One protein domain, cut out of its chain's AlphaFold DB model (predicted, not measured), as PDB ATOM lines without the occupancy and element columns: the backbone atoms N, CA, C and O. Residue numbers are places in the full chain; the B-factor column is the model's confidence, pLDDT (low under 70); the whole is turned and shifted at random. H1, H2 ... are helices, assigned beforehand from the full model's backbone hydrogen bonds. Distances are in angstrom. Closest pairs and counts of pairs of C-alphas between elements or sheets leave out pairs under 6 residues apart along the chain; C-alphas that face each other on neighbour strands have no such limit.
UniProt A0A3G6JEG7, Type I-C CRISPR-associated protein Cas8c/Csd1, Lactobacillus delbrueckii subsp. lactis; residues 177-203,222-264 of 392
ATOM      1  N   GLY A 177      30.144  10.626 -37.850       75.88
ATOM      2  CA  GLY A 177      31.603  10.757 -37.855       75.88
ATOM      3  C   GLY A 177      32.243  10.074 -36.640       75.88
ATOM      4  O   GLY A 177      33.103   9.203 -36.794       75.88
ATOM      5  N   LYS A 178      31.743  10.383 -35.437       79.88
ATOM      6  CA  LYS A 178      32.176   9.813 -34.151       79.88
ATOM      7  C   LYS A 178      32.144   8.284 -34.137       79.88
ATOM      8  O   LYS A 178      33.109   7.651 -33.709       79.88
ATOM      9  N   ILE A 179      31.092   7.654 -34.657       82.56
ATOM     10  CA  ILE A 179      30.961   6.188 -34.604       82.56
ATOM     11  C   ILE A 179      31.683   5.442 -35.734       82.56
ATOM     12  O   ILE A 179      31.655   4.214 -35.753       82.56
ATOM     13  N   THR A 180      32.289   6.126 -36.706       81.50
ATOM     14  CA  THR A 180      32.913   5.443 -37.852       81.50
ATOM     15  C   THR A 180      34.173   4.689 -37.404       81.50
ATOM     16  O   THR A 180      35.001   5.243 -36.679       81.50
ATOM     17  N   ILE A 181      34.309   3.422 -37.813       78.38
ATOM     18  CA  ILE A 181      35.436   2.525 -37.467       78.38
ATOM     19  C   ILE A 181      36.051   1.819 -38.692       78.38
ATOM     20  O   ILE A 181      36.846   0.887 -38.553       78.38
ATOM     21  N   ASP A 182      35.617   2.201 -39.889       72.44
ATOM     22  CA  ASP A 182      36.063   1.681 -41.179       72.44
ATOM     23  C   ASP A 182      36.011   2.795 -42.239       72.44
ATOM     24  O   ASP A 182      35.709   3.950 -41.938       72.44
ATOM     25  N   ASP A 183      36.343   2.462 -43.485       62.28
ATOM     26  CA  ASP A 183      36.307   3.370 -44.635       62.28
ATOM     27  C   ASP A 183      34.880   3.666 -45.133       62.28
ATOM     28  O   ASP A 183      34.704   4.408 -46.100       62.28
ATOM     29  N   ARG A 184      33.847   3.091 -44.500       56.25
ATOM     30  CA  ARG A 184      32.460   3.161 -44.961       56.25
ATOM     31  C   ARG A 184      31.567   3.796 -43.911       56.25
ATOM     32  O   ARG A 184      31.138   3.166 -42.939       56.25
ATOM     33  N   GLN A 185      31.142   5.024 -44.186       54.81
ATOM     34  CA  GLN A 185      30.074   5.624 -43.404       54.81
ATOM     35  C   GLN A 185      28.822   4.747 -43.512       54.81
ATOM     36  O   GLN A 185      28.282   4.500 -44.588       54.81
ATOM     37  N   SER A 186      28.411   4.194 -42.377       61.94
ATOM     38  CA  SER A 186      27.296   3.260 -42.300       61.94
ATOM     39  C   SER A 186      26.379   3.692 -41.175       61.94
ATOM     40  O   SER A 186      26.743   3.628 -39.994       61.94
ATOM     41  N   PHE A 187      25.195   4.144 -41.573       67.31
ATOM     42  CA  PHE A 187      24.157   4.568 -40.656       67.31
ATOM     43  C   PHE A 187      23.559   3.355 -39.940       67.31
ATOM     44  O   PHE A 187      23.555   2.227 -40.443       67.31
ATOM     45  N   PHE A 188      23.085   3.581 -38.722       70.31
ATOM     46  CA  PHE A 188      22.419   2.546 -37.951       70.31
ATOM     47  C   PHE A 188      20.959   2.438 -38.363       70.31
ATOM     48  O   PHE A 188      20.252   3.432 -38.360       70.31
ATOM     49  N   ASN A 189      20.495   1.215 -38.592       81.06
ATOM     50  CA  ASN A 189      19.091   0.884 -38.398       81.06
ATOM     51  C   ASN A 189      18.871   0.711 -36.885       81.06
ATOM     52  O   ASN A 189      19.413  -0.223 -36.289       81.06
ATOM     53  N   LEU A 190      18.120   1.606 -36.236       85.75
ATOM     54  CA  LEU A 190      18.026   1.612 -34.771       85.75
ATOM     55  C   LEU A 190      17.253   0.421 -34.211       85.75
ATOM     56  O   LEU A 190      17.574  -0.047 -33.117       85.75
ATOM     57  N   LYS A 191      16.294  -0.130 -34.966       88.06
ATOM     58  CA  LYS A 191      15.648  -1.399 -34.597       88.06
ATOM     59  C   LYS A 191      16.665  -2.535 -34.605       88.06
ATOM     60  O   LYS A 191      16.717  -3.318 -33.660       88.06
ATOM     61  N   GLN A 192      17.532  -2.576 -35.616       87.88
ATOM     62  CA  GLN A 192      18.612  -3.556 -35.673       87.88
ATOM     63  C   GLN A 192      19.593  -3.399 -34.510       87.88
ATOM     64  O   GLN A 192      20.003  -4.402 -33.935       87.88
ATOM     65  N   VAL A 193      19.920  -2.166 -34.110       91.19
ATOM     66  CA  VAL A 193      20.739  -1.922 -32.912       91.19
ATOM     67  C   VAL A 193      20.042  -2.454 -31.655       91.19
ATOM     68  O   VAL A 193      20.694  -3.082 -30.825       91.19
ATOM     69  N   CYS A 194      18.719  -2.300 -31.520       93.81
ATOM     70  CA  CYS A 194      17.972  -2.885 -30.399       93.81
ATOM     71  C   CYS A 194      18.082  -4.419 -30.366       93.81
ATOM     72  O   CYS A 194      18.353  -4.988 -29.306       93.81
ATOM     73  N   TYR A 195      17.934  -5.085 -31.515       93.62
ATOM     74  CA  TYR A 195      18.152  -6.532 -31.625       93.62
ATOM     75  C   TYR A 195      19.602  -6.926 -31.329       93.62
ATOM     76  O   TYR A 195      19.855  -7.941 -30.684       93.62
ATOM     77  N   ASP A 196      20.575  -6.112 -31.734       94.69
ATOM     78  CA  ASP A 196      21.981  -6.370 -31.439       94.69
ATOM     79  C   ASP A 196      22.269  -6.277 -29.925       94.69
ATOM     80  O   ASP A 196      23.047  -7.083 -29.410       94.69
ATOM     81  N   ILE A 197      21.607  -5.359 -29.204       94.81
ATOM     82  CA  ILE A 197      21.755  -5.144 -27.751       94.81
ATOM     83  C   ILE A 197      21.032  -6.217 -26.922       94.81
ATOM     84  O   ILE A 197      21.561  -6.667 -25.907       94.81
ATOM     85  N   TYR A 198      19.826  -6.628 -27.313       94.12
ATOM     86  CA  TYR A 198      18.960  -7.462 -26.463       94.12
ATOM     87  C   TYR A 198      18.608  -8.832 -27.064       94.12
ATOM     88  O   TYR A 198      18.188  -9.728 -26.333       94.12
ATOM     89  N   GLY A 199      18.823  -9.036 -28.363       91.44
ATOM     90  CA  GLY A 199      18.422 -10.229 -29.112       91.44
ATOM     91  C   GLY A 199      17.020 -10.135 -29.715       91.44
ATOM     92  O   GLY A 199      16.311  -9.148 -29.539       91.44
ATOM     93  N   ASP A 200      16.607 -11.196 -30.406       88.44
ATOM     94  CA  ASP A 200      15.406 -11.196 -31.262       88.44
ATOM     95  C   ASP A 200      14.072 -11.223 -30.491       88.44
ATOM     96  O   ASP A 200      13.008 -11.101 -31.085       88.44
ATOM     97  N   ARG A 201      14.108 -11.380 -29.160       87.94
ATOM     98  CA  ARG A 201      12.916 -11.467 -28.289       87.94
ATOM     99  C   ARG A 201      12.558 -10.145 -27.602       87.94
ATOM    100  O   ARG A 201      11.930 -10.148 -26.547       87.94
ATOM    101  N   VAL A 202      13.017  -9.022 -28.145       91.38
ATOM    102  CA  VAL A 202      12.654  -7.692 -27.642       91.38
ATOM    103  C   VAL A 202      11.180  -7.425 -27.907       91.38
ATOM    104  O   VAL A 202      10.735  -7.544 -29.043       91.38
ATOM    105  N   ASP A 203      10.448  -7.024 -26.868       92.75
ATOM    106  CA  ASP A 203       9.088  -6.519 -27.026       92.75
ATOM    107  C   ASP A 203       9.072  -5.101 -27.624       92.75
ATOM    108  O   ASP A 203      10.034  -4.329 -27.527       92.75
ATOM    109  N   GLN A 222      21.616  13.240 -25.288       80.06
ATOM    110  CA  GLN A 222      22.072  12.257 -24.294       80.06
ATOM    111  C   GLN A 222      23.422  11.628 -24.680       80.06
ATOM    112  O   GLN A 222      23.718  11.456 -25.861       80.06
ATOM    113  N   ILE A 223      24.223  11.243 -23.679       87.00
ATOM    114  CA  ILE A 223      25.394  10.362 -23.862       87.00
ATOM    115  C   ILE A 223      24.959   8.897 -23.979       87.00
ATOM    116  O   ILE A 223      23.829   8.566 -23.623       87.00
ATOM    117  N   VAL A 224      25.869   8.007 -24.394       88.75
ATOM    118  CA  VAL A 224      25.575   6.566 -24.458       88.75
ATOM    119  C   VAL A 224      25.362   5.974 -23.065       88.75
ATOM    120  O   VAL A 224      26.319   5.927 -22.289       88.75
ATOM    121  N   PRO A 225      24.147   5.491 -22.722       92.25
ATOM    122  CA  PRO A 225      23.895   4.921 -21.409       92.25
ATOM    123  C   PRO A 225      24.714   3.652 -21.185       92.25
ATOM    124  O   PRO A 225      24.747   2.748 -22.026       92.25
ATOM    125  N   TRP A 226      25.296   3.532 -19.991       92.88
ATOM    126  CA  TRP A 226      26.053   2.341 -19.602       92.88
ATOM    127  C   TRP A 226      25.212   1.056 -19.643       92.88
ATOM    128  O   TRP A 226      25.730  -0.023 -19.922       92.88
ATOM    129  N   SER A 227      23.900   1.151 -19.420       94.56
ATOM    130  CA  SER A 227      22.979   0.016 -19.548       94.56
ATOM    131  C   SER A 227      22.960  -0.577 -20.964       94.56
ATOM    132  O   SER A 227      22.930  -1.799 -21.103       94.56
ATOM    133  N   LEU A 228      23.042   0.253 -22.013       95.50
ATOM    134  CA  LEU A 228      23.136  -0.215 -23.400       95.50
ATOM    135  C   LEU A 228      24.525  -0.794 -23.696       95.50
ATOM    136  O   LEU A 228      24.633  -1.859 -24.302       95.50
ATOM    137  N   LEU A 229      25.580  -0.120 -23.223       96.31
ATOM    138  CA  LEU A 229      26.973  -0.540 -23.419       96.31
ATOM    139  C   LEU A 229      27.270  -1.885 -22.756       96.31
ATOM    140  O   LEU A 229      27.812  -2.786 -23.389       96.31
ATOM    141  N   SER A 230      26.880  -2.050 -21.497       96.38
ATOM    142  CA  SER A 230      27.057  -3.306 -20.766       96.38
ATOM    143  C   SER A 230      26.257  -4.452 -21.392       96.38
ATOM    144  O   SER A 230      26.780  -5.560 -21.527       96.38
ATOM    145  N   ALA A 231      25.020  -4.205 -21.836       95.94
ATOM    146  CA  ALA A 231      24.206  -5.212 -22.511       95.94
ATOM    147  C   ALA A 231      24.847  -5.683 -23.828       95.94
ATOM    148  O   ALA A 231      25.013  -6.889 -24.036       95.94
ATOM    149  N   ILE A 232      25.276  -4.750 -24.686       97.25
ATOM    150  CA  ILE A 232      25.882  -5.110 -25.973       97.25
ATOM    151  C   ILE A 232      27.284  -5.706 -25.819       97.25
ATOM    152  O   ILE A 232      27.624  -6.639 -26.543       97.25
ATOM    153  N   TYR A 233      28.071  -5.248 -24.840       98.06
ATOM    154  CA  TYR A 233      29.381  -5.821 -24.522       98.06
ATOM    155  C   TYR A 233      29.264  -7.306 -24.169       98.06
ATOM    156  O   TYR A 233      29.942  -8.143 -24.761       98.06
ATOM    157  N   ASN A 234      28.342  -7.647 -23.262       96.25
ATOM    158  CA  ASN A 234      28.126  -9.028 -22.828       96.25
ATOM    159  C   ASN A 234      27.716  -9.959 -23.976       96.25
ATOM    160  O   ASN A 234      28.059 -11.141 -23.957       96.25
ATOM    161  N   ARG A 235      26.998  -9.442 -24.979       96.06
ATOM    162  CA  ARG A 235      26.673 -10.196 -26.196       96.06
ATOM    163  C   ARG A 235      27.877 -10.313 -27.126       96.06
ATOM    164  O   ARG A 235      28.156 -11.406 -27.610       96.06
ATOM    165  N   ALA A 236      28.607  -9.222 -27.350       97.50
ATOM    166  CA  ALA A 236      29.754  -9.190 -28.255       97.50
ATOM    167  C   ALA A 236      30.852 -10.187 -27.847       97.50
ATOM    168  O   ALA A 236      31.380 -10.892 -28.705       97.50
ATOM    169  N   ILE A 237      31.133 -10.328 -26.544       97.19
ATOM    170  CA  ILE A 237      32.160 -11.257 -26.037       97.19
ATOM    171  C   ILE A 237      31.735 -12.736 -26.044       97.19
ATOM    172  O   ILE A 237      32.528 -13.598 -25.662       97.19
ATOM    173  N   ARG A 238      30.504 -13.064 -26.468       95.69
ATOM    174  CA  ARG A 238      29.970 -14.439 -26.507       95.69
ATOM    175  C   ARG A 238      29.618 -14.880 -27.936       95.69
ATOM    176  O   ARG A 238      28.439 -15.091 -28.229       95.69
ATOM    177  N   PRO A 239      30.609 -15.097 -28.823       94.38
ATOM    178  CA  PRO A 239      30.351 -15.565 -30.189       94.38
ATOM    179  C   PRO A 239      29.542 -16.862 -30.248       94.38
ATOM    180  O   PRO A 239      28.687 -17.021 -31.111       94.38
ATOM    181  N   ALA A 240      29.752 -17.762 -29.282       90.19
ATOM    182  CA  ALA A 240      29.052 -19.044 -29.197       90.19
ATOM    183  C   ALA A 240      27.535 -18.927 -28.941       90.19
ATOM    184  O   ALA A 240      26.824 -19.917 -29.057       90.19
ATOM    185  N   SER A 241      27.028 -17.744 -28.573       90.38
ATOM    186  CA  SER A 241      25.591 -17.507 -28.377       90.38
ATOM    187  C   SER A 241      24.838 -17.176 -29.673       90.38
ATOM    188  O   SER A 241      23.638 -16.915 -29.617       90.38
ATOM    189  N   PHE A 242      25.522 -17.154 -30.819       91.88
ATOM    190  CA  PHE A 242      24.939 -16.844 -32.122       91.88
ATOM    191  C   PHE A 242      24.874 -18.091 -33.001       91.88
ATOM    192  O   PHE A 242      25.793 -18.906 -33.006       91.88
ATOM    193  N   ASN A 243      23.797 -18.204 -33.780       87.62
ATOM    194  CA  ASN A 243      23.621 -19.298 -34.740       87.62
ATOM    195  C   ASN A 243      24.534 -19.143 -35.963       87.62
ATOM    196  O   ASN A 243      24.893 -20.128 -36.601       87.62
ATOM    197  N   ASP A 244      24.894 -17.903 -36.300       88.38
ATOM    198  CA  ASP A 244      25.699 -17.583 -37.464       88.38
ATOM    199  C   ASP A 244      26.729 -16.482 -37.172       88.38
ATOM    200  O   ASP A 244      26.524 -15.558 -36.378       88.38
ATOM    201  N   ASP A 245      27.858 -16.570 -37.872       88.75
ATOM    202  CA  ASP A 245      28.980 -15.653 -37.699       88.75
ATOM    203  C   ASP A 245      28.672 -14.236 -38.213       88.75
ATOM    204  O   ASP A 245      29.246 -13.261 -37.726       88.75
ATOM    205  N   LYS A 246      27.743 -14.084 -39.172       90.31
ATOM    206  CA  LYS A 246      27.365 -12.762 -39.700       90.31
ATOM    207  C   LYS A 246      26.609 -11.962 -38.638       90.31
ATOM    208  O   LYS A 246      26.907 -10.782 -38.450       90.31
ATOM    209  N   GLY A 247      25.680 -12.599 -37.928       91.88
ATOM    210  CA  GLY A 247      24.948 -12.030 -36.801       91.88
ATOM    211  C   GLY A 247      25.888 -11.590 -35.684       91.88
ATOM    212  O   GLY A 247      25.824 -10.440 -35.247       91.88
ATOM    213  N   TRP A 248      26.828 -12.453 -35.290       95.06
ATOM    214  CA  TRP A 248      27.827 -12.099 -34.280       95.06
ATOM    215  C   TRP A 248      28.731 -10.935 -34.726       95.06
ATOM    216  O   TRP A 248      28.875  -9.959 -33.990       95.06
ATOM    217  N   ARG A 249      29.282 -10.968 -35.951       92.88
ATOM    218  CA  ARG A 249      30.104  -9.862 -36.487       92.88
ATOM    219  C   ARG A 249      29.346  -8.542 -36.521       92.88
ATOM    220  O   ARG A 249      29.941  -7.491 -36.283       92.88
ATOM    221  N   ARG A 250      28.043  -8.574 -36.819       92.19
ATOM    222  CA  ARG A 250      27.192  -7.382 -36.778       92.19
ATOM    223  C   ARG A 250      27.125  -6.819 -35.361       92.19
ATOM    224  O   ARG A 250      27.412  -5.637 -35.204       92.19
ATOM    225  N   VAL A 251      26.849  -7.651 -34.352       96.06
ATOM    226  CA  VAL A 251      26.839  -7.227 -32.940       96.06
ATOM    227  C   VAL A 251      28.200  -6.692 -32.507       96.06
ATOM    228  O   VAL A 251      28.257  -5.625 -31.901       96.06
ATOM    229  N   MET A 252      29.290  -7.374 -32.865       95.56
ATOM    230  CA  MET A 252      30.655  -6.929 -32.580       95.56
ATOM    231  C   MET A 252      30.903  -5.526 -33.142       95.56
ATOM    232  O   MET A 252      31.316  -4.625 -32.417       95.56
ATOM    233  N   ARG A 253      30.552  -5.303 -34.415       92.50
ATOM    234  CA  ARG A 253      30.671  -4.001 -35.077       92.50
ATOM    235  C   ARG A 253      29.804  -2.935 -34.406       92.50
ATOM    236  O   ARG A 253      30.290  -1.837 -34.153       92.50
ATOM    237  N   THR A 254      28.539  -3.235 -34.111       93.50
ATOM    238  CA  THR A 254      27.625  -2.308 -33.425       93.50
ATOM    239  C   THR A 254      28.173  -1.927 -32.044       93.50
ATOM    240  O   THR A 254      28.196  -0.745 -31.704       93.50
ATOM    241  N   ALA A 255      28.706  -2.891 -31.286       96.50
ATOM    242  CA  ALA A 255      29.330  -2.652 -29.988       96.50
ATOM    243  C   ALA A 255      30.566  -1.752 -30.101       96.50
ATOM    244  O   ALA A 255      30.639  -0.743 -29.405       96.50
ATOM    245  N   SER A 256      31.498  -2.054 -31.014       94.69
ATOM    246  CA  SER A 256      32.688  -1.224 -31.257       94.69
ATOM    247  C   SER A 256      32.315   0.226 -31.564       94.69
ATOM    248  O   SER A 256      32.911   1.147 -31.014       94.69
ATOM    249  N   LYS A 257      31.297   0.439 -32.405       91.25
ATOM    250  CA  LYS A 257      30.806   1.773 -32.764       91.25
ATOM    251  C   LYS A 257      30.227   2.530 -31.565       91.25
ATOM    252  O   LYS A 257      30.551   3.699 -31.383       91.25
ATOM    253  N   LEU A 258      29.406   1.875 -30.739       93.56
ATOM    254  CA  LEU A 258      28.825   2.491 -29.536       93.56
ATOM    255  C   LEU A 258      29.885   2.798 -28.471       93.56
ATOM    256  O   LEU A 258      29.845   3.866 -27.869       93.56
ATOM    257  N   PHE A 259      30.858   1.906 -28.265       94.62
ATOM    258  CA  PHE A 259      31.969   2.172 -27.351       94.62
ATOM    259  C   PHE A 259      32.884   3.276 -27.863       94.62
ATOM    260  O   PHE A 259      33.287   4.123 -27.074       94.62
ATOM    261  N   LYS A 260      33.159   3.332 -29.173       91.38
ATOM    262  CA  LYS A 260      33.869   4.475 -29.756       91.38
ATOM    263  C   LYS A 260      33.104   5.762 -29.468       91.38
ATOM    264  O   LYS A 260      33.687   6.688 -28.930       91.38
ATOM    265  N   ALA A 261      31.789   5.776 -29.693       89.50
ATOM    266  CA  ALA A 261      30.937   6.919 -29.369       89.50
ATOM    267  C   ALA A 261      30.974   7.325 -27.885       89.50
ATOM    268  O   ALA A 261      30.810   8.501 -27.569       89.50
ATOM    269  N   TYR A 262      31.152   6.365 -26.980       91.75
ATOM    270  CA  TYR A 262      31.229   6.608 -25.544       91.75
ATOM    271  C   TYR A 262      32.584   7.183 -25.107       91.75
ATOM    272  O   TYR A 262      32.604   8.097 -24.292       91.75
ATOM    273  N   TYR A 263      33.692   6.678 -25.657       88.25
ATOM    274  CA  TYR A 263      35.053   7.097 -25.290       88.25
ATOM    275  C   TYR A 263      35.576   8.321 -26.052       88.25
ATOM    276  O   TYR A 263      36.650   8.813 -25.732       88.25
ATOM    277  N   ASP A 264      34.895   8.749 -27.112       70.75
ATOM    278  CA  ASP A 264      35.413   9.756 -28.040       70.75
ATOM    279  C   ASP A 264      35.561  11.144 -27.396       70.75
ATOM    280  O   ASP A 264      34.618  11.941 -27.334       70.75
TER     281      ASP A 264
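What this domain is: This is residues 177 to 203 and 222 to 264 of the 392 residues of the protein "Type I-C CRISPR-associated protein Cas8c/Csd1" of Lactobacillus delbrueckii subsp. lactis (UniProt A0A3G6JEG7). Two helices, H2 and the long H3, lie side by side as a helical hairpin, and the shorter H1 is set crosswise over one face of that pair, packing on both. Ahead of H1, residues 177 to 189 form a long stretch with no named element that loops round the outside of the body. The printed part has 70 residues, with three named helices in the order H1, H2, H3 and no named strand; the class is all helix. The whole is compact, with a radius of gyration of the C-alphas of 11.7 A, and rounded, with spans of 31 by 26 by 21 A.

Where its parts are: The printed part begins at Gly 177, with its C-alpha at (31.603, 10.757, -37.855). After residues 177 to 189 comes H1, residues 190 to 198, which is 12.3 A from first to last C-alpha and begins at C-alpha 190 at (18.026, 1.612, -34.771). H2 is residues 226 to 236, 14.9 A from first to last C-alpha. H3 is residues 245 to 263, 26.6 A from first to last C-alpha, and its last C-alpha, 263, is at (35.053, 7.097, -25.290). H3 is the longest helix by residues, with 19.

How they stand to each other: H2 and H3 form a helical hairpin and touch, with their closest C-alphas, those of Ala 236 and Met 252, 5.0 A apart. They run opposite ways at a shallow tilt of 31 degrees. H1 touches H2, and the closest C-alphas are those of Ile 197 and Ile 232, at 4.5 A. The lines of H1 and H2 are about perpendicular, at 73 degrees. H3 touches H1 with residues 250 to 254 alone; the closest C-alphas are those of Asp 196 and Val 251, 5.2 A apart. The lines of H1 and H3 are about perpendicular, at 81 degrees. In H1, H2 and H3 every O i to N i+4 pair is within hydrogen-bond range.

The domain as a whole: The two C-alphas farthest apart are those of Asp 183 and Asp 203, at 33.9 A, while the first and last printed C-alphas, those of Gly 177 and Asp 264, are 10.6 A apart. Residues 204 to 221 are not printed, and C-alphas 203 and 222 are 23.0 A apart across this cut, which falls between H1 and H2. The link from H2 to H3, 8 residues, is short. The C-alphas of residues 177 to 189 lie 10 to 18 A from the mean of all C-alphas. The mean pLDDT of the printed part is 88.2, and the model's confidence is low, under 70, at residues 183 to 187.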